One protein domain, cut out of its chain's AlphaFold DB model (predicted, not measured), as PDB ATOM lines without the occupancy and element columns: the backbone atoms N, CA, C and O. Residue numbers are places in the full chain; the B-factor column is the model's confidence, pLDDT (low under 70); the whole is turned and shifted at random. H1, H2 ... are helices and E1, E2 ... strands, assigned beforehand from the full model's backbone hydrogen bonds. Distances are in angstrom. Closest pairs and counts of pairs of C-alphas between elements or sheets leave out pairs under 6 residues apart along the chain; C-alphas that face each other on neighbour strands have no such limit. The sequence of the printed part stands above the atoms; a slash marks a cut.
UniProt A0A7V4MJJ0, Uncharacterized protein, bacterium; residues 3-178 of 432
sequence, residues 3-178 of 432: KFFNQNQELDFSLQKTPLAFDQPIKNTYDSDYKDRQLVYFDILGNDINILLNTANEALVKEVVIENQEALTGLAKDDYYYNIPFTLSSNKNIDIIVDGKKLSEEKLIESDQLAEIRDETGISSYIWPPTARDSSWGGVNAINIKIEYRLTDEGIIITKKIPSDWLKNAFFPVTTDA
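What this domain is: This is residues 3 to 178 of the 432 residues of an uncharacterized protein of bacterium (UniProt A0A7V4MJJ0). A sheet of seven strands, E3 E4 E5 E6 E16 E12 E13, stands partly face to face with a strongly twisted, curled sheet of six, E1 E2 E7 E15 E14 E9, their strands crossed at 49 degrees; a small sheet of three, E8 E10 E11, lies close over another part of the six, its strands running nearly along theirs. The edge of the large sheet made by E3 and E4 reaches away from the other two sheets, and the three very short helices lie at the margins. The printed part has 176 residues with three named helices and sixteen named strands, in the order E1 to E6, H1, E7, E8, H2, E9 to E15, H3, E16. The three sheets are antiparallel, in the orders given, and the class is mostly strand. The whole is compact, with a radius of gyration of the C-alphas of 16.5 A and spans of 45 by 45 by 35 A.

How they stand to each other: The largest sheet runs E3 (residues 26 to 28), E4 (37 to 41), E5 (49 to 55), E6 (60 to 66), E16 (174 to 176), E12 (131 to 133), E13 (142 to 144), and is strongly twisted. E3 E4 E5 E6 form a meander, each strand the antiparallel neighbour of the one before. N 28 and O 38 are 3.4 A apart, N 39 and O 53 2.9 A, N 52 and O 63 2.8 A. E6 and E16 pair at N 66 and O 174, 2.8 A, E16 and E12 at N 133 and O 175, 2.9 A, and the hairpin E12 and E13 at N 132 and O 143, 2.8 A. The second sheet runs E1 (residues 3 to 6), E2 (9 to 15), E7 (81 to 90), E15 (155 to 163), E14 (146 to 152), E9 (108 to 111). Across it, N 4 and O 11 are 2.8 A apart, N 14 and O 87 2.9 A, N 86 and O 158 2.8 A, N 150 and O 157 2.8 A, and N 109 and O 149 2.9 A. These two sheets are face to face with 10.7 A between the centres of the facing parts; E12 and E15 have 1 pair of C-alphas within 8 A, those of Ala 132 and Ile 162, 7.1 A apart. E13 runs on into E14 at 41 degrees. The third sheet runs E8 (residues 94 to 98), E10 (115 to 119), E11 (124 to 127), with N 97 and O 116 2.8 A apart and N 117 and O 125 2.7 A. It faces the second sheet at 8.4 A, and the sheets form a stack of sheets, face to face in turn. H1 (residues 70 to 74) only grazes the first sheet, H2 (103 to 106) the second and third, and H3 (164 to 167) the first and second. In H1 0 of 1 O i to N i+4 pairs is within hydrogen-bond range, beside 2 of 2 O i to N i+3 pairs; H2 and H3 are too short for an O i to N i+4 pair.

Where its parts are: E1 begins at C-alpha 3, (244.426, 227.725, 238.504). E7, the longest strand, is 27.4 A from first to last C-alpha and begins at C-alpha 81, (223.960, 240.406, 225.379). E15 is 25.4 A long, E2 20.0 A, E5 19.6 A, E6 19.1 A and E14 18.9 A. E16 ends at C-alpha 176, (230.722, 228.503, 224.727).

The domain as a whole: The two C-alphas farthest apart, those of Ser 32 and Glu 105, are 48.3 A from each other. The printed part has no cut and no long link. The mean pLDDT of the printed part is 75.7; 48 residues are under 70, namely 3 to 6, 15 to 41, 53 to 61, 136 to 141, and 177 to 178.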
ATOM      1  N   LYS A   3     243.077 227.192 238.638       62.72
ATOM      2  CA  LYS A   3     244.426 227.725 238.504       62.72
ATOM      3  C   LYS A   3     245.043 227.170 237.233       62.72
ATOM      4  O   LYS A   3     245.055 225.953 237.050       62.72
ATOM      5  N   PHE A   4     245.539 228.047 236.382       62.78
ATOM      6  CA  PHE A   4     246.316 227.712 235.203       62.78
ATOM      7  C   PHE A   4     247.770 228.110 235.450       62.78
ATOM      8  O   PHE A   4     248.031 229.189 235.978       62.78
ATOM      9  N   PHE A   5     248.707 227.236 235.087       62.53
ATOM     10  CA  PHE A   5     250.135 227.464 235.275       62.53
ATOM     11  C   PHE A   5     250.833 227.420 233.922       62.53
ATOM     12  O   PHE A   5     250.797 226.395 233.249       62.53
ATOM     13  N   ASN A   6     251.504 228.509 233.564       58.84
ATOM     14  CA  ASN A   6     252.416 228.567 232.431       58.84
ATOM     15  C   ASN A   6     253.791 228.996 232.946       58.84
ATOM     16  O   ASN A   6     254.000 230.148 233.329       58.84
ATOM     17  N   GLN A   7     254.719 228.041 233.017       72.69
ATOM     18  CA  GLN A   7     256.005 228.210 233.697       72.69
ATOM     19  C   GLN A   7     255.813 228.740 235.135       72.69
ATOM     20  O   GLN A   7     255.292 228.027 235.991       72.69
ATOM     21  N   ASN A   8     256.220 229.985 235.410       73.56
ATOM     22  CA  ASN A   8     256.080 230.631 236.720       73.56
ATOM     23  C   ASN A   8     254.886 231.606 236.803       73.56
ATOM     24  O   ASN A   8     254.682 232.219 237.857       73.56
ATOM     25  N   GLN A   9     254.127 231.768 235.715       72.06
ATOM     26  CA  GLN A   9     252.893 232.548 235.669       72.06
ATOM     27  C   GLN A   9     251.729 231.664 236.141       72.06
ATOM     28  O   GLN A   9     251.468 230.606 235.570       72.06
ATOM     29  N   GLU A  10     251.033 232.091 237.191       78.25
ATOM     30  CA  GLU A  10     249.836 231.437 237.728       78.25
ATOM     31  C   GLU A  10     248.639 232.354 237.499       78.25
ATOM     32  O   GLU A  10     248.634 233.487 237.978       78.25
ATOM     33  N   LEU A  11     247.637 231.862 236.776       73.56
ATOM     34  CA  LEU A  11     246.404 232.575 236.468       73.56
ATOM     35  C   LEU A  11     245.224 231.904 237.165       73.56
ATOM     36  O   LEU A  11     244.980 230.711 237.005       73.56
ATOM     37  N   ASP A  12     244.462 232.697 237.903       77.06
ATOM     38  CA  ASP A  12     243.311 232.264 238.679       77.06
ATOM     39  C   ASP A  12     242.031 232.814 238.045       77.06
ATOM     40  O   ASP A  12     241.790 234.022 238.050       77.06
ATOM     41  N   PHE A  13     241.180 231.914 237.546       75.00
ATOM     42  CA  PHE A  13     239.868 232.258 237.000       75.00
ATOM     43  C   PHE A  13     238.775 231.858 237.990       75.00
ATOM     44  O   PHE A  13     238.568 230.676 238.303       75.00
ATOM     45  N   SER A  14     238.034 232.847 238.479       72.00
ATOM     46  CA  SER A  14     236.946 232.646 239.437       72.00
ATOM     47  C   SER A  14     235.636 233.250 238.946       72.00
ATOM     48  O   SER A  14     235.606 234.112 238.074       72.00
ATOM     49  N   LEU A  15     234.523 232.723 239.451       69.62
ATOM     50  CA  LEU A  15     233.202 233.265 239.159       69.62
ATOM     51  C   LEU A  15     232.966 234.530 239.973       69.62
ATOM     52  O   LEU A  15     233.260 234.551 241.166       69.62
ATOM     53  N   GLN A  16     232.376 235.546 239.343       67.62
ATOM     54  CA  GLN A  16     232.024 236.783 240.040       67.62
ATOM     55  C   GLN A  16     230.784 236.619 240.948       67.62
ATOM     56  O   GLN A  16     230.602 237.381 241.894       67.62
ATOM     57  N   LYS A  17     229.919 235.623 240.688       59.28
ATOM     58  CA  LYS A  17     228.784 235.284 241.567       59.28
ATOM     59  C   LYS A  17     229.214 234.309 242.664       59.28
ATOM     60  O   LYS A  17     229.970 233.371 242.417       59.28
ATOM     61  N   THR A  18     228.665 234.493 243.867       44.53
ATOM     62  CA  THR A  18     228.717 233.476 244.924       44.53
ATOM     63  C   THR A  18     227.993 232.221 244.419       44.53
ATOM     64  O   THR A  18     226.842 232.354 243.994       44.53
ATOM     65  N   PRO A  19     228.627 231.034 244.427       48.44
ATOM     66  CA  PRO A  19     227.979 229.800 243.992       48.44
ATOM     67  C   PRO A  19     226.662 229.588 244.747       48.44
ATOM     68  O   PRO A  19     226.597 229.845 245.954       48.44
ATOM     69  N   LEU A  20     225.629 229.089 244.060       48.44
ATOM     70  CA  LEU A  20     224.519 228.427 244.749       48.44
ATOM     71  C   LEU A  20     225.103 227.295 245.616       48.44
ATOM     72  O   LEU A  20     226.176 226.767 245.314       48.44
ATOM     73  N   ALA A  21     224.461 226.988 246.746       41.72
ATOM     74  CA  ALA A  21     224.954 225.964 247.667       41.72
ATOM     75  C   ALA A  21     225.268 224.663 246.902       41.72
ATOM     76  O   ALA A  21     224.424 224.166 246.167       41.72
ATOM     77  N   PHE A  22     226.500 224.176 247.053       46.81
ATOM     78  CA  PHE A  22     227.067 223.092 246.253       46.81
ATOM     79  C   PHE A  22     226.299 221.773 246.404       46.81
ATOM     80  O   PHE A  22     226.198 221.262 247.521       46.81
ATOM     81  N   ASP A  23     225.959 221.146 245.281       45.28
ATOM     82  CA  ASP A  23     226.184 219.708 245.152       45.28
ATOM     83  C   ASP A  23     227.662 219.483 244.790       45.28
ATOM     84  O   ASP A  23     228.304 220.319 244.145       45.28
ATOM     85  N   GLN A  24     228.263 218.403 245.294       48.22
ATOM     86  CA  GLN A  24     229.667 218.089 245.005       48.22
ATOM     87  C   GLN A  24     229.860 217.979 243.484       48.22
ATOM     88  O   GLN A  24     229.036 217.332 242.834       48.22
ATOM     89  N   PRO A  25     230.925 218.569 242.905       52.88
ATOM     90  CA  PRO A  25     231.157 218.466 241.472       52.88
ATOM     91  C   PRO A  25     231.257 216.992 241.083       52.88
ATOM     92  O   PRO A  25     231.959 216.212 241.738       52.88
ATOM     93  N   ILE A  26     230.547 216.605 240.026       49.03
ATOM     94  CA  ILE A  26     230.604 215.230 239.541       49.03
ATOM     95  C   ILE A  26     231.850 215.120 238.679       49.03
ATOM     96  O   ILE A  26     231.968 215.725 237.612       49.03
ATOM     97  N   LYS A  27     232.810 214.347 239.176       45.22
ATOM     98  CA  LYS A  27     233.964 213.931 238.395       45.22
ATOM     99  C   LYS A  27     233.541 212.729 237.559       45.22
ATOM    100  O   LYS A  27     233.441 211.627 238.095       45.22
ATOM    101  N   ASN A  28     233.345 212.929 236.262       46.00
ATOM    102  CA  ASN A  28     233.280 211.806 235.339       46.00
ATOM    103  C   ASN A  28     234.717 211.361 235.064       46.00
ATOM    104  O   ASN A  28     235.434 211.931 234.249       46.00
ATOM    105  N   THR A  29     235.175 210.358 235.810       38.00
ATOM    106  CA  THR A  29     236.309 209.549 235.370       38.00
ATOM    107  C   THR A  29     235.760 208.545 234.374       38.00
ATOM    108  O   THR A  29     235.168 207.550 234.792       38.00
ATOM    109  N   TYR A  30     235.936 208.785 233.078       37.38
ATOM    110  CA  TYR A  30     235.962 207.653 232.162       37.38
ATOM    111  C   TYR A  30     237.157 206.794 232.589       37.38
ATOM    112  O   TYR A  30     238.309 207.222 232.541       37.38
ATOM    113  N   ASP A  31     236.852 205.639 233.178       31.22
ATOM    114  CA  ASP A  31     237.828 204.684 233.698       31.22
ATOM    115  C   ASP A  31     238.422 203.896 232.527       31.22
ATOM    116  O   ASP A  31     238.080 202.743 232.282       31.22
ATOM    117  N   SER A  32     239.256 204.577 231.744       30.66
ATOM    118  CA  SER A  32     240.239 203.965 230.857       30.66
ATOM    119  C   SER A  32     241.276 205.020 230.471       30.66
ATOM    120  O   SER A  32     241.009 205.905 229.667       30.66
ATOM    121  N   ASP A  33     242.455 204.919 231.083       34.00
ATOM    122  CA  ASP A  33     243.719 205.494 230.617       34.00
ATOM    123  C   ASP A  33     243.796 207.026 230.433       34.00
ATOM    124  O   ASP A  33     243.825 207.556 229.334       34.00
ATOM    125  N   TYR A  34     243.966 207.738 231.555       34.44
ATOM    126  CA  TYR A  34     244.838 208.922 231.712       34.44
ATOM    127  C   TYR A  34     244.806 210.089 230.693       34.44
ATOM    128  O   TYR A  34     245.756 210.873 230.725       34.44
ATOM    129  N   LYS A  35     243.772 210.291 229.865       41.03
ATOM    130  CA  LYS A  35     243.811 211.374 228.860       41.03
ATOM    131  C   LYS A  35     242.874 212.563 229.064       41.03
ATOM    132  O   LYS A  35     243.382 213.670 228.988       41.03
ATOM    133  N   ASP A  36     241.628 212.401 229.510       47.19
ATOM    134  CA  ASP A  36     240.736 213.561 229.694       47.19
ATOM    135  C   ASP A  36     239.938 213.472 230.994       47.19
ATOM    136  O   ASP A  36     239.154 212.549 231.228       47.19
ATOM    137  N   ARG A  37     240.151 214.440 231.894       51.06
ATOM    138  CA  ARG A  37     239.320 214.584 233.095       51.06
ATOM    139  C   ARG A  37     238.283 215.651 232.821       51.06
ATOM    140  O   ARG A  37     238.595 216.838 232.849       51.06
ATOM    141  N   GLN A  38     237.053 215.203 232.630       61.00
ATOM    142  CA  GLN A  38     235.910 216.089 232.572       61.00
ATOM    143  C   GLN A  38     235.385 216.347 233.988       61.00
ATOM    144  O   GLN A  38     235.097 215.417 234.753       61.00
ATOM    145  N   LEU A  39     235.274 217.620 234.355       61.94
ATOM    146  CA  LEU A  39     234.679 218.036 235.620       61.94
ATOM    147  C   LEU A  39     233.486 218.938 235.344       61.94
ATOM    148  O   LEU A  39     233.641 220.008 234.758       61.94
ATOM    149  N   VAL A  40     232.310 218.505 235.796       67.31
ATOM    150  CA  VAL A  40     231.070 219.266 235.632       67.31
ATOM    151  C   VAL A  40     230.700 219.925 236.952       67.31
ATOM    152  O   VAL A  40     230.569 219.266 237.989       67.31
ATOM    153  N   TYR A  41     230.517 221.238 236.904       67.31
ATOM    154  CA  TYR A  41     229.935 222.026 237.978       67.31
ATOM    155  C   TYR A  41     228.510 222.386 237.593       67.31
ATOM    156  O   TYR A  41     228.301 223.293 236.783       67.31
ATOM    157  N   PHE A  42     227.552 221.667 238.172       72.81
ATOM    158  CA  PHE A  42     226.138 221.888 237.907       72.81
ATOM    159  C   PHE A  42     225.640 223.186 238.536       72.81
ATOM    160  O   PHE A  42     226.061 223.546 239.638       72.81
ATOM    161  N   ASP A  43     224.771 223.883 237.805       74.44
ATOM    162  CA  ASP A  43     224.010 225.059 238.244       74.44
ATOM    163  C   ASP A  43     224.845 226.211 238.832       74.44
ATOM    164  O   ASP A  43     224.350 227.093 239.543       74.44
ATOM    165  N   ILE A  44     226.148 226.230 238.553       70.81
ATOM    166  CA  ILE A  44     227.090 227.110 239.249       70.81
ATOM    167  C   ILE A  44     226.927 228.582 238.843       70.81
ATOM    168  O   ILE A  44     227.318 229.488 239.584       70.81
ATOM    169  N   LEU A  45     226.331 228.834 237.676       74.00
ATOM    170  CA  LEU A  45     226.030 230.169 237.152       74.00
ATOM    171  C   LEU A  45     224.543 230.556 237.279       74.00
ATOM    172  O   LEU A  45     224.173 231.694 236.963       74.00
ATOM    173  N   GLY A  46     223.720 229.641 237.793       73.81
ATOM    174  CA  GLY A  46     222.261 229.697 237.826       73.81
ATOM    175  C   GLY A  46     221.677 228.338 237.443       73.81
ATOM    176  O   GLY A  46     222.400 227.501 236.914       73.81
ATOM    177  N   ASN A  47     220.384 228.132 237.704       78.94
ATOM    178  CA  ASN A  47     219.697 226.887 237.352       78.94
ATOM    179  C   ASN A  47     219.908 226.548 235.872       78.94
ATOM    180  O   ASN A  47     219.683 227.412 235.023       78.94
ATOM    181  N   ASP A  48     220.291 225.303 235.600       80.31
ATOM    182  CA  ASP A  48     220.531 224.737 234.276       80.31
ATOM    183  C   ASP A  48     221.664 225.439 233.498       80.31
ATOM    184  O   ASP A  48     221.680 225.471 232.262       80.31
ATOM    185  N   ILE A  49     222.623 226.026 234.227       81.31
ATOM    186  CA  ILE A  49     223.834 226.641 233.671       81.31
ATOM    187  C   ILE A  49     225.071 226.044 234.326       81.31
ATOM    188  O   ILE A  49     225.488 226.422 235.431       81.31
ATOM    189  N   ASN A  50     225.690 225.145 233.578       80.94
ATOM    190  CA  ASN A  50     226.794 224.325 234.028       80.94
ATOM    191  C   ASN A  50     228.129 224.921 233.574       80.94
ATOM    192  O   ASN A  50     228.214 225.651 232.583       80.94
ATOM    193  N   ILE A  51     229.195 224.595 234.300       76.31
ATOM    194  CA  ILE A  51     230.564 224.771 233.809       76.31
ATOM    195  C   ILE A  51     231.173 223.399 233.604       76.31
ATOM    196  O   ILE A  51     231.300 222.624 234.555       76.31
ATOM    197  N   LEU A  52     231.582 223.148 232.371       73.88
ATOM    198  CA  LEU A  52     232.346 221.988 231.973       73.88
ATOM    199  C   LEU A  52     233.821 222.365 231.918       73.88
ATOM    200  O   LEU A  52     234.192 223.389 231.344       73.88
ATOM    201  N   LEU A  53     234.663 221.546 232.536       67.12
ATOM    202  CA  LEU A  53     236.106 221.661 232.401       67.12
ATOM    203  C   LEU A  53     236.644 220.420 231.738       67.12
ATOM    204  O   LEU A  53     236.504 219.333 232.296       67.12
ATOM    205  N   ASN A  54     237.322 220.623 230.617       64.81
ATOM    206  CA  ASN A  54     238.115 219.597 229.968       64.81
ATOM    207  C   ASN A  54     239.588 219.976 230.157       64.81
ATOM    208  O   ASN A  54     240.029 221.054 229.753       64.81
ATOM    209  N   THR A  55     240.335 219.127 230.861       52.06
ATOM    210  CA  THR A  55     241.778 219.310 231.059       52.06
ATOM    211  C   THR A  55     242.542 218.402 230.108       52.06
ATOM    212  O   THR A  55     242.440 217.185 230.261       52.06
ATOM    213  N   ALA A  56     243.347 218.991 229.227       50.69
ATOM    214  CA  ALA A  56     244.372 218.310 228.441       50.69
ATOM    215  C   ALA A  56     245.771 218.624 229.009       50.69
ATOM    216  O   ALA A  56     245.913 219.435 229.930       50.69
ATOM    217  N   ASN A  57     246.819 217.998 228.464       44.03
ATOM    218  CA  ASN A  57     248.203 218.225 228.908       44.03
ATOM    219  C   ASN A  57     248.669 219.683 228.724       44.03
ATOM    220  O   ASN A  57     249.496 220.153 229.502       44.03
ATOM    221  N   GLU A  58     248.114 220.394 227.737       49.09
ATOM    222  CA  GLU A  58     248.558 221.738 227.322       49.09
ATOM    223  C   GLU A  58     247.421 222.776 227.300       49.09
ATOM    224  O   GLU A  58     247.645 223.948 227.007       49.09
ATOM    225  N   ALA A  59     246.193 222.377 227.652       52.69
ATOM    226  CA  ALA A  59     245.026 223.253 227.618       52.69
ATOM    227  C   ALA A  59     244.045 222.975 228.765       52.69
ATOM    228  O   ALA A  59     243.821 221.834 229.175       52.69
ATOM    229  N   LEU A  60     243.411 224.042 229.252       58.25
ATOM    230  CA  LEU A  60     242.227 223.980 230.103       58.25
ATOM    231  C   LEU A  60     241.072 224.609 229.331       58.25
ATOM    232  O   LEU A  60     241.020 225.831 229.187       58.25
ATOM    233  N   VAL A  61     240.136 223.786 228.867       65.75
ATOM    234  CA  VAL A  61     238.919 224.271 228.216       65.75
ATOM    235  C   VAL A  61     237.850 224.457 229.279       65.75
ATOM    236  O   VAL A  61     237.585 223.556 230.077       65.75
ATOM    237  N   LYS A  62     237.249 225.647 229.303       70.56
ATOM    238  CA  LYS A  62     236.163 225.994 230.214       70.56
ATOM    239  C   LYS A  62     234.924 226.359 229.420       70.56
ATOM    240  O   LYS A  62     234.727 227.519 229.057       70.56
ATOM    241  N   GLU A  63     234.054 225.380 229.243       76.50
ATOM    242  CA  GLU A  63     232.798 225.601 228.551       76.50
ATOM    243  C   GLU A  63     231.717 225.984 229.551       76.50
ATOM    244  O   GLU A  63     231.540 225.359 230.599       76.50
ATOM    245  N   VAL A  64     230.978 227.042 229.229       83.44
ATOM    246  CA  VAL A  64     229.684 227.268 229.872       83.44
ATOM    247  C   VAL A  64     228.640 226.553 229.042       83.44
ATOM    248  O   VAL A  64     228.546 226.830 227.847       83.44
ATOM    249  N   VAL A  65     227.867 225.685 229.687       84.75
ATOM    250  CA  VAL A  65     226.772 224.938 229.068       84.75
ATOM    251  C   VAL A  65     225.462 225.499 229.598       84.75
ATOM    252  O   VAL A  65     225.205 225.469 230.799       84.75
ATOM    253  N   ILE A  66     224.650 226.050 228.705       86.81
ATOM    254  CA  ILE A  66     223.296 226.503 229.006       86.81
ATOM    255  C   ILE A  66     222.370 225.391 228.525       86.81
ATOM    256  O   ILE A  66     222.291 225.161 227.322       86.81
ATOM    257  N   GLU A  67     221.706 224.680 229.434       82.88
ATOM    258  CA  GLU A  67     220.994 223.437 229.091       82.88
ATOM    259  C   GLU A  67     219.655 223.683 228.399       82.88
ATOM    260  O   GLU A  67     219.183 222.861 227.616       82.88
ATOM    261  N   ASN A  68     219.009 224.812 228.692       85.31
ATOM    262  CA  ASN A  68     217.699 225.135 228.147       85.31
ATOM    263  C   ASN A  68     217.431 226.645 228.131       85.31
ATOM    264  O   ASN A  68     218.134 227.454 228.736       85.31
ATOM    265  N   GLN A  69     216.363 227.029 227.434       85.38
ATOM    266  CA  GLN A  69     215.970 228.428 227.294       85.38
ATOM    267  C   GLN A  69     215.491 229.061 228.617       85.38
ATOM    268  O   GLN A  69     215.606 230.276 228.787       85.38
ATOM    269  N   GLU A  70     214.957 228.276 229.560       85.69
ATOM    270  CA  GLU A  70     214.493 228.777 230.864       85.69
ATOM    271  C   GLU A  70     215.664 229.229 231.752       85.69
ATOM    272  O   GLU A  70     215.545 230.233 232.468       85.69
ATOM    273  N   ALA A  71     216.823 228.575 231.612       85.12
ATOM    274  CA  ALA A  71     218.081 228.910 232.281       85.12
ATOM    275  C   ALA A  71     218.499 230.378 232.061       85.12
ATOM    276  O   ALA A  71     219.046 231.036 232.952       85.12
ATOM    277  N   LEU A  72     218.154 230.961 230.904       84.44
ATOM    278  CA  LEU A  72     218.480 232.347 230.550       84.44
ATOM    279  C   LEU A  72     217.933 233.387 231.538       84.44
ATOM    280  O   LEU A  72     218.458 234.497 231.621       84.44
ATOM    281  N   THR A  73     216.882 233.055 232.292       81.69
ATOM    282  CA  THR A  73     216.305 233.945 233.311       81.69
ATOM    283  C   THR A  73     217.276 234.244 234.459       81.69
ATOM    284  O   THR A  73     217.170 235.304 235.079       81.69
ATOM    285  N   GLY A  74     218.244 233.354 234.715       73.31
ATOM    286  CA  GLY A  74     219.256 233.495 235.767       73.31
ATOM    287  C   GLY A  74     220.530 234.236 235.340       73.31
ATOM    288  O   GLY A  74     221.342 234.620 236.195       73.31
ATOM    289  N   LEU A  75     220.720 234.463 234.036       79.88
ATOM    290  CA  LEU A  75     221.898 235.138 233.496       79.88
ATOM    291  C   LEU A  75     221.782 236.656 233.590       79.88
ATOM    292  O   LEU A  75     220.726 237.248 233.365       79.88
ATOM    293  N   ALA A  76     222.913 237.298 233.890       82.75
ATOM    294  CA  ALA A  76     223.013 238.739 233.737       82.75
ATOM    295  C   ALA A  76     222.847 239.082 232.253       82.75
ATOM    296  O   ALA A  76     223.381 238.386 231.392       82.75
ATOM    297  N   LYS A  77     222.116 240.152 231.949       85.75
ATOM    298  CA  LYS A  77     221.939 240.620 230.577       85.75
ATOM    299  C   LYS A  77     221.919 242.136 230.507       85.75
ATOM    300  O   LYS A  77     221.480 242.794 231.450       85.75
ATOM    301  N   ASP A  78     222.379 242.653 229.382       87.38
ATOM    302  CA  ASP A  78     222.113 244.018 228.939       87.38
ATOM    303  C   ASP A  78     221.120 243.997 227.761       87.38
ATOM    304  O   ASP A  78     220.443 242.989 227.527       87.38
ATOM    305  N   ASP A  79     220.977 245.118 227.054       86.12
ATOM    306  CA  ASP A  79     220.031 245.255 225.941       86.12
ATOM    307  C   ASP A  79     220.322 244.288 224.781       86.12
ATOM    308  O   ASP A  79     219.402 243.906 224.055       86.12
ATOM    309  N   TYR A  80     221.580 243.871 224.612       90.25
ATOM    310  CA  TYR A  80     222.042 243.119 223.446       90.25
ATOM    311  C   TYR A  80     222.673 241.775 223.795       90.25
ATOM    312  O   TYR A  80     222.663 240.878 222.954       90.25
ATOM    313  N   TYR A  81     223.168 241.579 225.016       91.62
ATOM    314  CA  TYR A  81     223.960 240.406 225.379       91.62
ATOM    315  C   TYR A  81     223.509 239.756 226.682       91.62
ATOM    316  O   TYR A  81     223.157 240.428 227.651       91.62
ATOM    317  N   TYR A  82     223.605 238.429 226.711       91.44
ATOM    318  CA  TYR A  82     223.753 237.681 227.951       91.44
ATOM    319  C   TYR A  82     225.228 237.683 228.346       91.44
ATOM    320  O   TYR A  82     226.106 237.402 227.530       91.44
ATOM    321  N   ASN A  83     225.485 238.030 229.600       89.00
ATOM    322  CA  ASN A  83     226.803 238.328 230.129       89.00
ATOM    323  C   ASN A  83     227.211 237.274 231.157       89.00
ATOM    324  O   ASN A  83     226.492 237.029 232.133       89.00
ATOM    325  N   ILE A  84     228.392 236.690 230.959       86.44
ATOM    326  CA  ILE A  84     228.971 235.704 231.875       86.44
ATOM    327  C   ILE A  84     230.330 236.216 232.363       86.44
ATOM    328  O   ILE A  84     231.326 236.060 231.652       86.44
ATOM    329  N   PRO A  85     230.375 236.871 233.539       85.50
ATOM    330  CA  PRO A  85     231.592 237.472 234.059       85.50
ATOM    331  C   PRO A  85     232.435 236.489 234.879       85.50
ATOM    332  O   PRO A  85     231.941 235.740 235.730       85.50
ATOM    333  N   PHE A  86     233.741 236.573 234.671       83.81
ATOM    334  CA  PHE A  86     234.783 235.891 235.419       83.81
ATOM    335  C   PHE A  86     235.773 236.917 235.956       83.81
ATOM    336  O   PHE A  86     236.081 237.901 235.288       83.81
ATOM    337  N   THR A  87     236.308 236.670 237.141       85.50
ATOM    338  CA  THR A  87     237.448 237.421 237.662       85.50
ATOM    339  C   THR A  87     238.725 236.682 237.292       85.50
ATOM    340  O   THR A  87     238.835 235.481 237.562       85.50
ATOM    341  N   LEU A  88     239.674 237.404 236.700       84.56
ATOM    342  CA  LEU A  88     241.043 236.965 236.465       84.56
ATOM    343  C   LEU A  88     241.972 237.630 237.485       84.56
ATOM    344  O   LEU A  88     242.048 238.857 237.578       84.56
ATOM    345  N   SER A  89     242.715 236.803 238.208       84.88
ATOM    346  CA  SER A  89     243.834 237.216 239.056       84.88
ATOM    347  C   SER A  89     245.108 236.466 238.674       84.88
ATOM    348  O   SER A  89     245.047 235.425 238.027       84.88
ATOM    349  N   SER A  90     246.267 236.993 239.067       84.25
ATOM    350  CA  SER A  90     247.565 236.375 238.793       84.25
ATOM    351  C   SER A  90     248.511 236.513 239.980       84.25
ATOM    352  O   SER A  90     248.389 237.448 240.775       84.25
ATOM    353  N   ASN A  91     249.470 235.592 240.097       85.06
ATOM    354  CA  ASN A  91     250.592 235.713 241.033       85.06
ATOM    355  C   ASN A  91     251.651 236.747 240.584       85.06
ATOM    356  O   ASN A  91     252.592 237.025 241.333       85.06
ATOM    357  N   LYS A  92     251.512 237.298 239.373       87.88
ATOM    358  CA  LYS A  92     252.349 238.349 238.778       87.88
ATOM    359  C   LYS A  92     251.504 239.558 238.391       87.88
ATOM    360  O   LYS A  92     250.294 239.434 238.203       87.88
ATOM    361  N   ASN A  93     252.136 240.718 238.193       92.50
ATOM    362  CA  ASN A  93     251.455 241.784 237.462       92.50
ATOM    363  C   ASN A  93     251.307 241.359 236.001       92.50
ATOM    364  O   ASN A  93     252.271 240.905 235.382       92.50
ATOM    365  N   ILE A  94     250.094 241.511 235.477       92.69
ATOM    366  CA  ILE A  94     249.725 241.126 234.116       92.69
ATOM    367  C   ILE A  94     249.044 242.290 233.401       92.69
ATOM    368  O   ILE A  94     248.380 243.115 234.032       92.69
ATOM    369  N   ASP A  95     249.189 242.325 232.083       95.62
ATOM    370  CA  ASP A  95     248.402 243.171 231.193       95.62
ATOM    371  C   ASP A  95     247.705 242.297 230.146       95.62
ATOM    372  O   ASP A  95     248.225 241.243 229.770       95.62
ATOM    373  N   ILE A  96     246.534 242.736 229.684       93.81
ATOM    374  CA  ILE A  96     245.824 242.084 228.581       93.81
ATOM    375  C   ILE A  96     246.036 242.917 227.328       93.81
ATOM    376  O   ILE A  96     245.688 244.098 227.298       93.81
ATOM    377  N   ILE A  97     246.605 242.293 226.302       94.06
ATOM    378  CA  ILE A  97     246.887 242.900 225.010       94.06
ATOM    379  C   ILE A  97     245.965 242.265 223.977       94.06
ATOM    380  O   ILE A  97     246.034 241.066 223.729       94.06
ATOM    381  N   VAL A  98     245.104 243.065 223.356       90.19
ATOM    382  CA  VAL A  98     244.210 242.609 222.284       90.19
ATOM    383  C   VAL A  98     244.042 243.726 221.265       90.19
ATOM    384  O   VAL A  98     243.981 244.901 221.629       90.19
ATOM    385  N   ASP A  99     244.061 243.381 219.977       85.50
ATOM    386  CA  ASP A  99     244.037 244.353 218.872       85.50
ATOM    387  C   ASP A  99     245.130 245.437 218.977       85.50
ATOM    388  O   ASP A  99     244.932 246.601 218.625       85.50
ATOM    389  N   GLY A 100     246.295 245.067 219.522       84.19
ATOM    390  CA  GLY A 100     247.416 245.980 219.766       84.19
ATOM    391  C   GLY A 100     247.197 246.985 220.905       84.19
ATOM    392  O   GLY A 100     248.050 247.847 221.115       84.19
ATOM    393  N   LYS A 101     246.089 246.887 221.647       92.75
ATOM    394  CA  LYS A 101     245.756 247.751 222.784       92.75
ATOM    395  C   LYS A 101     246.032 247.050 224.101       92.75
ATOM    396  O   LYS A 101     245.758 245.864 224.236       92.75
ATOM    397  N   LYS A 102     246.515 247.807 225.084       96.81
ATOM    398  CA  LYS A 102     246.766 247.337 226.449       96.81
ATOM    399  C   LYS A 102     245.615 247.697 227.373       96.81
ATOM    400  O   LYS A 102     245.221 248.861 227.452       96.81
ATOM    401  N   LEU A 103     245.113 246.728 228.130       97.31
ATOM    402  CA  LEU A 103     244.039 246.944 229.094       97.31
ATOM    403  C   LEU A 103     244.461 247.912 230.208       97.31
ATOM    404  O   LEU A 103     243.643 248.700 230.688       97.31
ATOM    405  N   SER A 104     245.736 247.902 230.598       95.69
ATOM    406  CA  SER A 104     246.285 248.853 231.566       95.69
ATOM    407  C   SER A 104     246.138 250.320 231.129       95.69
ATOM    408  O   SER A 104     245.986 251.194 231.991       95.69
ATOM    409  N   GLU A 105     246.113 250.581 229.818       97.00
ATOM    410  CA  GLU A 105     245.966 251.903 229.203       97.00
ATOM    411  C   GLU A 105     244.488 252.229 228.936       97.00
ATOM    412  O   GLU A 105     243.992 253.258 229.393       97.00
ATOM    413  N   GLU A 106     243.768 251.323 228.271       97.69
ATOM    414  CA  GLU A 106     242.379 251.535 227.834       97.69
ATOM    415  C   GLU A 106     241.348 251.395 228.964       97.69
ATOM    416  O   GLU A 106     240.242 251.929 228.874       97.69
ATOM    417  N   LYS A 107     241.682 250.666 230.038       96.31
ATOM    418  CA  LYS A 107     240.804 250.263 231.160       96.31
ATOM    419  C   LYS A 107     239.631 249.354 230.791       96.31
ATOM    420  O   LYS A 107     239.176 248.596 231.647       96.31
ATOM    421  N   LEU A 108     239.159 249.395 229.550       97.19
ATOM    422  CA  LEU A 108     238.127 248.521 229.014       97.19
ATOM    423  C   LEU A 108     238.416 248.218 227.545       97.19
ATOM    424  O   LEU A 108     238.621 249.136 226.754       97.19
ATOM    425  N   ILE A 109     238.393 246.940 227.173       96.00
ATOM    426  CA  ILE A 109     238.512 246.506 225.783       96.00
ATOM    427  C   ILE A 109     237.435 245.464 225.493       96.00
ATOM    428  O   ILE A 109     237.308 244.494 226.230       96.00
ATOM    429  N   GLU A 110     236.674 245.645 224.416       94.56
ATOM    430  CA  GLU A 110     235.802 244.602 223.869       94.56
ATOM    431  C   GLU A 110     236.391 244.087 222.560       94.56
ATOM    432  O   GLU A 110     236.658 244.885 221.661       94.56
ATOM    433  N   SER A 111     236.566 242.772 222.440       87.50
ATOM    434  CA  SER A 111     237.081 242.147 221.221       87.50
ATOM    435  C   SER A 111     236.588 240.707 221.081       87.50
ATOM    436  O   SER A 111     236.257 240.050 222.067       87.50
ATOM    437  N   ASP A 112     236.507 240.231 219.845       83.56
ATOM    438  CA  ASP A 112     236.315 238.826 219.472       83.56
ATOM    439  C   ASP A 112     237.620 238.199 218.944       83.56
ATOM    440  O   ASP A 112     237.599 237.122 218.357       83.56
ATOM    441  N   GLN A 113     238.756 238.875 219.142       81.50
ATOM    442  CA  GLN A 113     240.083 238.429 218.726       81.50
ATOM    443  C   GLN A 113     240.861 237.791 219.887       81.50
ATOM    444  O   GLN A 113     240.508 237.933 221.060       81.50
ATOM    445  N   LEU A 114     241.957 237.108 219.541       80.56
ATOM    446  CA  LEU A 114     242.917 236.540 220.486       80.56
ATOM    447  C   LEU A 114     243.449 237.628 221.431       80.56
ATOM    448  O   LEU A 114     243.957 238.654 220.971       80.56
ATOM    449  N   ALA A 115     243.386 237.385 222.737       85.75
ATOM    450  CA  ALA A 115     243.977 238.260 223.740       85.75
ATOM    451  C   ALA A 115     245.198 237.607 224.393       85.75
ATOM    452  O   ALA A 115     245.154 236.461 224.830       85.75
ATOM    453  N   GLU A 116     246.284 238.358 224.496       87.50
ATOM    454  CA  GLU A 116     247.510 237.962 225.178       87.50
ATOM    455  C   GLU A 116     247.490 238.478 226.625       87.50
ATOM    456  O   GLU A 116     247.399 239.678 226.867       87.50
ATOM    457  N   ILE A 117     247.609 237.577 227.596       87.00
ATOM    458  CA  ILE A 117     247.883 237.864 229.004       87.00
ATOM    459  C   ILE A 117     249.399 237.826 229.203       87.00
ATOM    460  O   ILE A 117     249.989 236.760 229.406       87.00
ATOM    461  N   ARG A 118     250.038 238.993 229.177       87.50
ATOM    462  CA  ARG A 118     251.490 239.107 229.345       87.50
ATOM    463  C   ARG A 118     251.835 239.521 230.768       87.50
ATOM    464  O   ARG A 118     251.301 240.515 231.258       87.50
ATOM    465  N   ASP A 119     252.732 238.791 231.425       88.56
ATOM    466  CA  ASP A 119     253.262 239.200 232.726       88.56
ATOM    467  C   ASP A 119     254.449 240.167 232.637       88.56
ATOM    468  O   ASP A 119     255.052 240.404 231.589       88.56
ATOM    469  N   GLU A 120     254.802 240.724 233.792       88.12
ATOM    470  CA  GLU A 120     255.946 241.617 233.999       88.12
ATOM    471  C   GLU A 120     257.317 241.033 233.606       88.12
ATOM    472  O   GLU A 120     258.277 241.790 233.459       88.12
ATOM    473  N   THR A 121     257.432 239.711 233.439       79.50
ATOM    474  CA  THR A 121     258.664 239.024 233.022       79.50
ATOM    475  C   THR A 121     258.707 238.722 231.524       79.50
ATOM    476  O   THR A 121     259.748 238.300 231.019       79.50
ATOM    477  N   GLY A 122     257.614 238.992 230.803       77.12
ATOM    478  CA  GLY A 122     257.470 238.735 229.372       77.12
ATOM    479  C   GLY A 122     256.882 237.363 229.037       77.12
ATOM    480  O   GLY A 122     256.794 237.035 227.855       77.12
ATOM    481  N   ILE A 123     256.467 236.576 230.037       75.88
ATOM    482  CA  ILE A 123     255.752 235.312 229.810       75.88
ATOM    483  C   ILE A 123     254.321 235.639 229.397       75.88
ATOM    484  O   ILE A 123     253.676 236.516 229.979       75.88
ATOM    485  N   SER A 124     253.835 234.921 228.390       79.81
ATOM    486  CA  SER A 124     252.538 235.176 227.775       79.81
ATOM    487  C   SER A 124     251.667 233.931 227.830       79.81
ATOM    488  O   SER A 124     252.116 232.835 227.511       79.81
ATOM    489  N   SER A 125     250.423 234.122 228.251       77.00
ATOM    490  CA  SER A 125     249.326 233.162 228.117       77.00
ATOM    491  C   SER A 125     248.243 233.784 227.247       77.00
ATOM    492  O   SER A 125     248.224 235.000 227.088       77.00
ATOM    493  N   TYR A 126     247.328 232.995 226.692       76.19
ATOM    494  CA  TYR A 126     246.383 233.502 225.696       76.19
ATOM    495  C   TYR A 126     244.942 233.141 226.043       76.19
ATOM    496  O   TYR A 126     244.662 232.061 226.562       76.19
ATOM    497  N   ILE A 127     244.030 234.068 225.756       77.88
ATOM    498  CA  ILE A 127     242.586 233.848 225.742       77.88
ATOM    499  C   ILE A 127     242.160 233.853 224.281       77.88
ATOM    500  O   ILE A 127     242.292 234.860 223.584       77.88
ATOM    501  N   TRP A 128     241.669 232.709 223.827       72.56
ATOM    502  CA  TRP A 128     241.261 232.502 222.447       72.56
ATOM    503  C   TRP A 128     239.985 233.269 222.081       72.56
ATOM    504  O   TRP A 128     239.180 233.569 222.970       72.56
ATOM    505  N   PRO A 129     239.777 233.562 220.780       74.25
ATOM    506  CA  PRO A 129     238.496 234.029 220.265       74.25
ATOM    507  C   PRO A 129     237.360 233.131 220.764       74.25
ATOM    508  O   PRO A 129     237.366 231.928 220.491       74.25
ATOM    509  N   PRO A 130     236.390 233.665 221.516       75.94
ATOM    510  CA  PRO A 130     235.330 232.832 222.052       75.94
ATOM    511  C   PRO A 130     234.281 232.552 220.969       75.94
ATOM    512  O   PRO A 130     233.962 233.395 220.121       75.94
ATOM    513  N   THR A 131     233.660 231.385 221.056       80.62
ATOM    514  CA  THR A 131     232.530 231.010 220.201       80.62
ATOM    515  C   THR A 131     231.331 230.626 221.056       80.62
ATOM    516  O   THR A 131     231.483 230.239 222.211       80.62
ATOM    517  N   ALA A 132     230.125 230.751 220.513       82.44
ATOM    518  CA  ALA A 132     228.924 230.131 221.059       82.44
ATOM    519  C   ALA A 132     228.367 229.155 220.029       82.44
ATOM    520  O   ALA A 132     228.325 229.471 218.840       82.44
ATOM    521  N   ARG A 133     227.950 227.981 220.492       80.56
ATOM    522  CA  ARG A 133     227.518 226.860 219.660       80.56
ATOM    523  C   ARG A 133     226.172 226.349 220.149       80.56
ATOM    524  O   ARG A 133     226.012 226.132 221.344       80.56
ATOM    525  N   ASP A 134     225.219 226.172 219.241       80.00
ATOM    526  CA  ASP A 134     223.932 225.543 219.548       80.00
ATOM    527  C   ASP A 134     223.912 224.041 219.203       80.00
ATOM    528  O   ASP A 134     224.854 223.507 218.623       80.00
ATOM    529  N   SER A 135     222.846 223.339 219.578       76.38
ATOM    530  CA  SER A 135     222.688 221.881 219.411       76.38
ATOM    531  C   SER A 135     221.852 221.473 218.189       76.38
ATOM    532  O   SER A 135     221.272 220.383 218.149       76.38
ATOM    533  N   SER A 136     221.732 222.345 217.183       66.69
ATOM    534  CA  SER A 136     220.905 222.076 216.003       66.69
ATOM    535  C   SER A 136     221.342 220.809 215.244       66.69
ATOM    536  O   SER A 136     222.520 220.570 214.976       66.69
ATOM    537  N   TRP A 137     220.368 219.971 214.871       39.53
ATOM    538  CA  TRP A 137     220.612 218.734 214.118       39.53
ATOM    539  C   TRP A 137     220.935 219.029 212.644       39.53
ATOM    540  O   TRP A 137     220.139 219.664 211.952       39.53
ATOM    541  N   GLY A 138     222.045 218.483 212.134       42.78
ATOM    542  CA  GLY A 138     222.372 218.479 210.697       42.78
ATOM    543  C   GLY A 138     223.286 219.605 210.203       42.78
ATOM    544  O   GLY A 138     223.439 219.766 208.993       42.78
ATOM    545  N   GLY A 139     223.902 220.358 211.111       46.34
ATOM    546  CA  GLY A 139     224.864 221.408 210.787       46.34
ATOM    547  C   GLY A 139     224.865 222.433 211.902       46.34
ATOM    548  O   GLY A 139     224.037 223.337 211.908       46.34
ATOM    549  N   VAL A 140     225.755 222.229 212.865       55.06
ATOM    550  CA  VAL A 140     225.815 223.001 214.100       55.06
ATOM    551  C   VAL A 140     225.984 224.498 213.809       55.06
ATOM    552  O   VAL A 140     226.893 224.895 213.081       55.06
ATOM    553  N   ASN A 141     225.119 225.338 214.384       66.69
ATOM    554  CA  ASN A 141     225.204 226.787 214.230       66.69
ATOM    555  C   ASN A 141     226.143 227.353 215.303       66.69
ATOM    556  O   ASN A 141     225.784 227.421 216.480       66.69
ATOM    557  N   ALA A 142     227.352 227.738 214.899       77.44
ATOM    558  CA  ALA A 142     228.330 228.392 215.760       77.44
ATOM    559  C   ALA A 142     228.549 229.847 215.331       77.44
ATOM    560  O   ALA A 142     228.568 230.166 214.141       77.44
ATOM    561  N   ILE A 143     228.731 230.733 216.306       76.44
ATOM    562  CA  ILE A 143     229.042 232.146 216.084       76.44
ATOM    563  C   ILE A 143     230.247 232.571 216.918       76.44
ATOM    564  O   ILE A 143     230.439 232.084 218.031       76.44
ATOM    565  N   ASN A 144     231.011 233.540 216.418       82.25
ATOM    566  CA  ASN A 144     231.969 234.263 217.250       82.25
ATOM    567  C   ASN A 144     231.203 235.132 218.253       82.25
ATOM    568  O   ASN A 144     230.199 235.764 217.906       82.25
ATOM    569  N   ILE A 145     231.683 235.178 219.492       86.81
ATOM    570  CA  ILE A 145     231.153 236.074 220.521       86.81
ATOM    571  C   ILE A 145     232.241 237.051 220.970       86.81
ATOM    572  O   ILE A 145     233.402 236.927 220.595       86.81
ATOM    573  N   LYS A 146     231.872 238.075 221.738       90.12
ATOM    574  CA  LYS A 146     232.841 239.057 222.239       90.12
ATOM    575  C   LYS A 146     233.237 238.740 223.668       90.12
ATOM    576  O   LYS A 146     232.408 238.281 224.457       90.12
ATOM    577  N   ILE A 147     234.471 239.081 224.015       92.31
ATOM    578  CA  ILE A 147     234.916 239.227 225.395       92.31
ATOM    579  C   ILE A 147     235.062 240.711 225.702       92.31
ATOM    580  O   ILE A 147     235.702 241.452 224.958       92.31
ATOM    581  N   GLU A 148     234.473 241.143 226.809       94.19
ATOM    582  CA  GLU A 148     234.816 242.410 227.445       94.19
ATOM    583  C   GLU A 148     235.860 242.156 228.534       94.19
ATOM    584  O   GLU A 148     235.614 241.417 229.486       94.19
ATOM    585  N   TYR A 149     237.007 242.807 228.406       94.81
ATOM    586  CA  TYR A 149     238.054 242.890 229.410       94.81
ATOM    587  C   TYR A 149     237.937 244.229 230.121       94.81
ATOM    588  O   TYR A 149     237.966 245.279 229.477       94.81
ATOM    589  N   ARG A 150     237.827 244.220 231.446       95.50
ATOM    590  CA  ARG A 150     237.687 245.436 232.247       95.50
ATOM    591  C   ARG A 150     238.658 245.415 233.414       95.50
ATOM    592  O   ARG A 150     238.624 244.506 234.238       95.50
ATOM    593  N   LEU A 151     239.489 246.446 233.509       94.00
ATOM    594  CA  LEU A 151     240.338 246.668 234.671       94.00
ATOM    595  C   LEU A 151     239.525 247.344 235.776       94.00
ATOM    596  O   LEU A 151     238.879 248.367 235.551       94.00
ATOM    597  N   THR A 152     239.577 246.779 236.976       88.56
ATOM    598  CA  THR A 152     238.924 247.308 238.177       88.56
ATOM    599  C   THR A 152     239.933 247.423 239.316       88.56
ATOM    600  O   THR A 152     241.031 246.871 239.235       88.56
ATOM    601  N   ASP A 153     239.551 248.097 240.399       82.00
ATOM    602  CA  ASP A 153     240.385 248.192 241.605       82.00
ATOM    603  C   ASP A 153     240.598 246.822 242.287       82.00
ATOM    604  O   ASP A 153     241.559 246.642 243.032       82.00
ATOM    605  N   GLU A 154     239.720 245.849 242.018       75.31
ATOM    606  CA  GLU A 154     239.735 244.500 242.604       75.31
ATOM    607  C   GLU A 154     240.399 243.448 241.693       75.31
ATOM    608  O   GLU A 154     240.508 242.282 242.072       75.31
ATOM    609  N   GLY A 155     240.857 243.841 240.498       82.75
ATOM    610  CA  GLY A 155     241.455 242.947 239.503       82.75
ATOM    611  C   GLY A 155     240.843 243.104 238.112       82.75
ATOM    612  O   GLY A 155     240.226 244.126 237.795       82.75
ATOM    613  N   ILE A 156     241.019 242.095 237.260       91.44
ATOM    614  CA  ILE A 156     240.499 242.104 235.889       91.44
ATOM    615  C   ILE A 156     239.199 241.302 235.835       91.44
ATOM    616  O   ILE A 156     239.147 240.156 236.279       91.44
ATOM    617  N   ILE A 157     238.153 241.893 235.260       90.94
ATOM    618  CA  ILE A 157     236.900 241.205 234.940       90.94
ATOM    619  C   ILE A 157     236.897 240.872 233.450       90.94
ATOM    620  O   ILE A 157     237.180 241.727 232.614       90.94
ATOM    621  N   ILE A 158     236.559 239.626 233.141       90.75
ATOM    622  CA  ILE A 158     236.453 239.076 231.794       90.75
ATOM    623  C   ILE A 158     235.016 238.614 231.599       90.75
ATOM    624  O   ILE A 158     234.569 237.688 232.274       90.75
ATOM    625  N   THR A 159     234.286 239.242 230.688       90.12
ATOM    626  CA  THR A 159     232.869 238.951 230.457       90.12
ATOM    627  C   THR A 159     232.674 238.377 229.067       90.12
ATOM    628  O   THR A 159     232.888 239.078 228.080       90.12
ATOM    629  N   LYS A 160     232.201 237.130 228.975       89.06
ATOM    630  CA  LYS A 160     231.687 236.603 227.704       89.06
ATOM    631  C   LYS A 160     230.347 237.266 227.393       89.06
ATOM    632  O   LYS A 160     229.449 237.240 228.240       89.06
ATOM    633  N   LYS A 161     230.213 237.832 226.192       91.50
ATOM    634  CA  LYS A 161     229.020 238.545 225.718       91.50
ATOM    635  C   LYS A 161     228.347 237.754 224.601       91.50
ATOM    636  O   LYS A 161     228.731 237.860 223.437       91.50
ATOM    637  N   ILE A 162     227.330 236.971 224.953       91.88
ATOM    638  CA  ILE A 162     226.584 236.130 224.007       91.88
ATOM    639  C   ILE A 162     225.423 236.949 223.423       91.88
ATOM    640  O   ILE A 162     224.585 237.419 224.198       91.88
ATOM    641  N   PRO A 163     225.331 237.142 222.092       93.06
ATOM    642  CA  PRO A 163     224.257 237.929 221.486       93.06
ATOM    643  C   PRO A 163     222.864 237.381 221.827       93.06
ATOM    644  O   PRO A 163     222.533 236.235 221.523       93.06
ATOM    645  N   SER A 164     222.022 238.222 222.428       90.69
ATOM    646  CA  SER A 164     220.688 237.848 222.912       90.69
ATOM    647  C   SER A 164     219.766 237.368 221.797       90.69
ATOM    648  O   SER A 164     218.967 236.461 222.014       90.69
ATOM    649  N   ASP A 165     219.851 237.974 220.614       89.25
ATOM    650  CA  ASP A 165     218.985 237.617 219.488       89.25
ATOM    651  C   ASP A 165     219.369 236.280 218.862       89.25
ATOM    652  O   ASP A 165     218.494 235.539 218.422       89.25
ATOM    653  N   TRP A 166     220.655 235.932 218.880       89.94
ATOM    654  CA  TRP A 166     221.091 234.598 218.486       89.94
ATOM    655  C   TRP A 166     220.648 233.566 219.529       89.94
ATOM    656  O   TRP A 166     219.953 232.612 219.191       89.94
ATOM    657  N   LEU A 167     220.933 233.816 220.814       88.44
ATOM    658  CA  LEU A 167     220.688 232.849 221.888       88.44
ATOM    659  C   LEU A 167     219.200 232.509 222.084       88.44
ATOM    660  O   LEU A 167     218.866 231.383 222.433       88.44
ATOM    661  N   LYS A 168     218.282 233.450 221.823       86.19
ATOM    662  CA  LYS A 168     216.825 233.196 221.870       86.19
ATOM    663  C   LYS A 168     216.330 232.240 220.779       86.19
ATOM    664  O   LYS A 168     215.250 231.680 220.941       86.19
ATOM    665  N   ASN A 169     217.066 232.127 219.675       85.94
ATOM    666  CA  ASN A 169     216.722 231.290 218.524       85.94
ATOM    667  C   ASN A 169     217.579 230.015 218.446       85.94
ATOM    668  O   ASN A 169     217.379 229.213 217.538       85.94
ATOM    669  N   ALA A 170     218.534 229.855 219.363       84.94
ATOM    670  CA  ALA A 170     219.436 228.719 219.422       84.94
ATOM    671  C   ALA A 170     218.705 227.441 219.856       84.94
ATOM    672  O   ALA A 170     217.755 227.476 220.645       84.94
ATOM    673  N   PHE A 171     219.187 226.300 219.375       81.69
ATOM    674  CA  PHE A 171     218.794 224.993 219.895       81.69
ATOM    675  C   PHE A 171     219.633 224.648 221.130       81.69
ATOM    676  O   PHE A 171     220.858 224.661 221.077       81.69
ATOM    677  N   PHE A 172     218.995 224.310 222.247       81.44
ATOM    678  CA  PHE A 172     219.689 224.002 223.502       81.44
ATOM    679  C   PHE A 172     219.987 222.496 223.661       81.44
ATOM    680  O   PHE A 172     219.145 221.692 223.247       81.44
ATOM    681  N   PRO A 173     221.135 222.106 224.259       84.88
ATOM    682  CA  PRO A 173     222.074 222.951 225.003       84.88
ATOM    683  C   PRO A 173     222.948 223.850 224.116       84.88
ATOM    684  O   PRO A 173     223.226 223.528 222.963       84.88
ATOM    685  N   VAL A 174     223.370 224.987 224.670       84.44
ATOM    686  CA  VAL A 174     224.332 225.911 224.052       84.44
ATOM    687  C   VAL A 174     225.643 225.853 224.821       84.44
ATOM    688  O   VAL A 174     225.636 226.044 226.037       84.44
ATOM    689  N   THR A 175     226.763 225.650 224.128       84.12
ATOM    690  CA  THR A 175     228.109 225.699 224.717       84.12
ATOM    691  C   THR A 175     228.858 226.956 224.283       84.12
ATOM    692  O   THR A 175     228.551 227.561 223.253       84.12
ATOM    693  N   THR A 176     229.826 227.395 225.090       78.56
ATOM    694  CA  THR A 176     230.722 228.503 224.727       78.56
ATOM    695  C   THR A 176     232.178 228.062 224.797       78.56
ATOM    696  O   THR A 176     232.584 227.569 225.845       78.56
ATOM    697  N   ASP A 177     232.934 228.321 223.723       68.12
ATOM    698  CA  ASP A 177     234.361 228.010 223.486       68.12
ATOM    699  C   ASP A 177     234.668 226.616 222.889       68.12
ATOM    700  O   ASP A 177     235.515 225.886 223.394       68.12
ATOM    701  N   ALA A 178     234.035 226.271 221.761       51.31
ATOM    702  CA  ALA A 178     234.206 224.979 221.072       51.31
ATOM    703  C   ALA A 178     235.432 224.892 220.127       51.31
ATOM    704  O   ALA A 178     235.496 223.989 219.290       51.31
TER     705      ALA A 178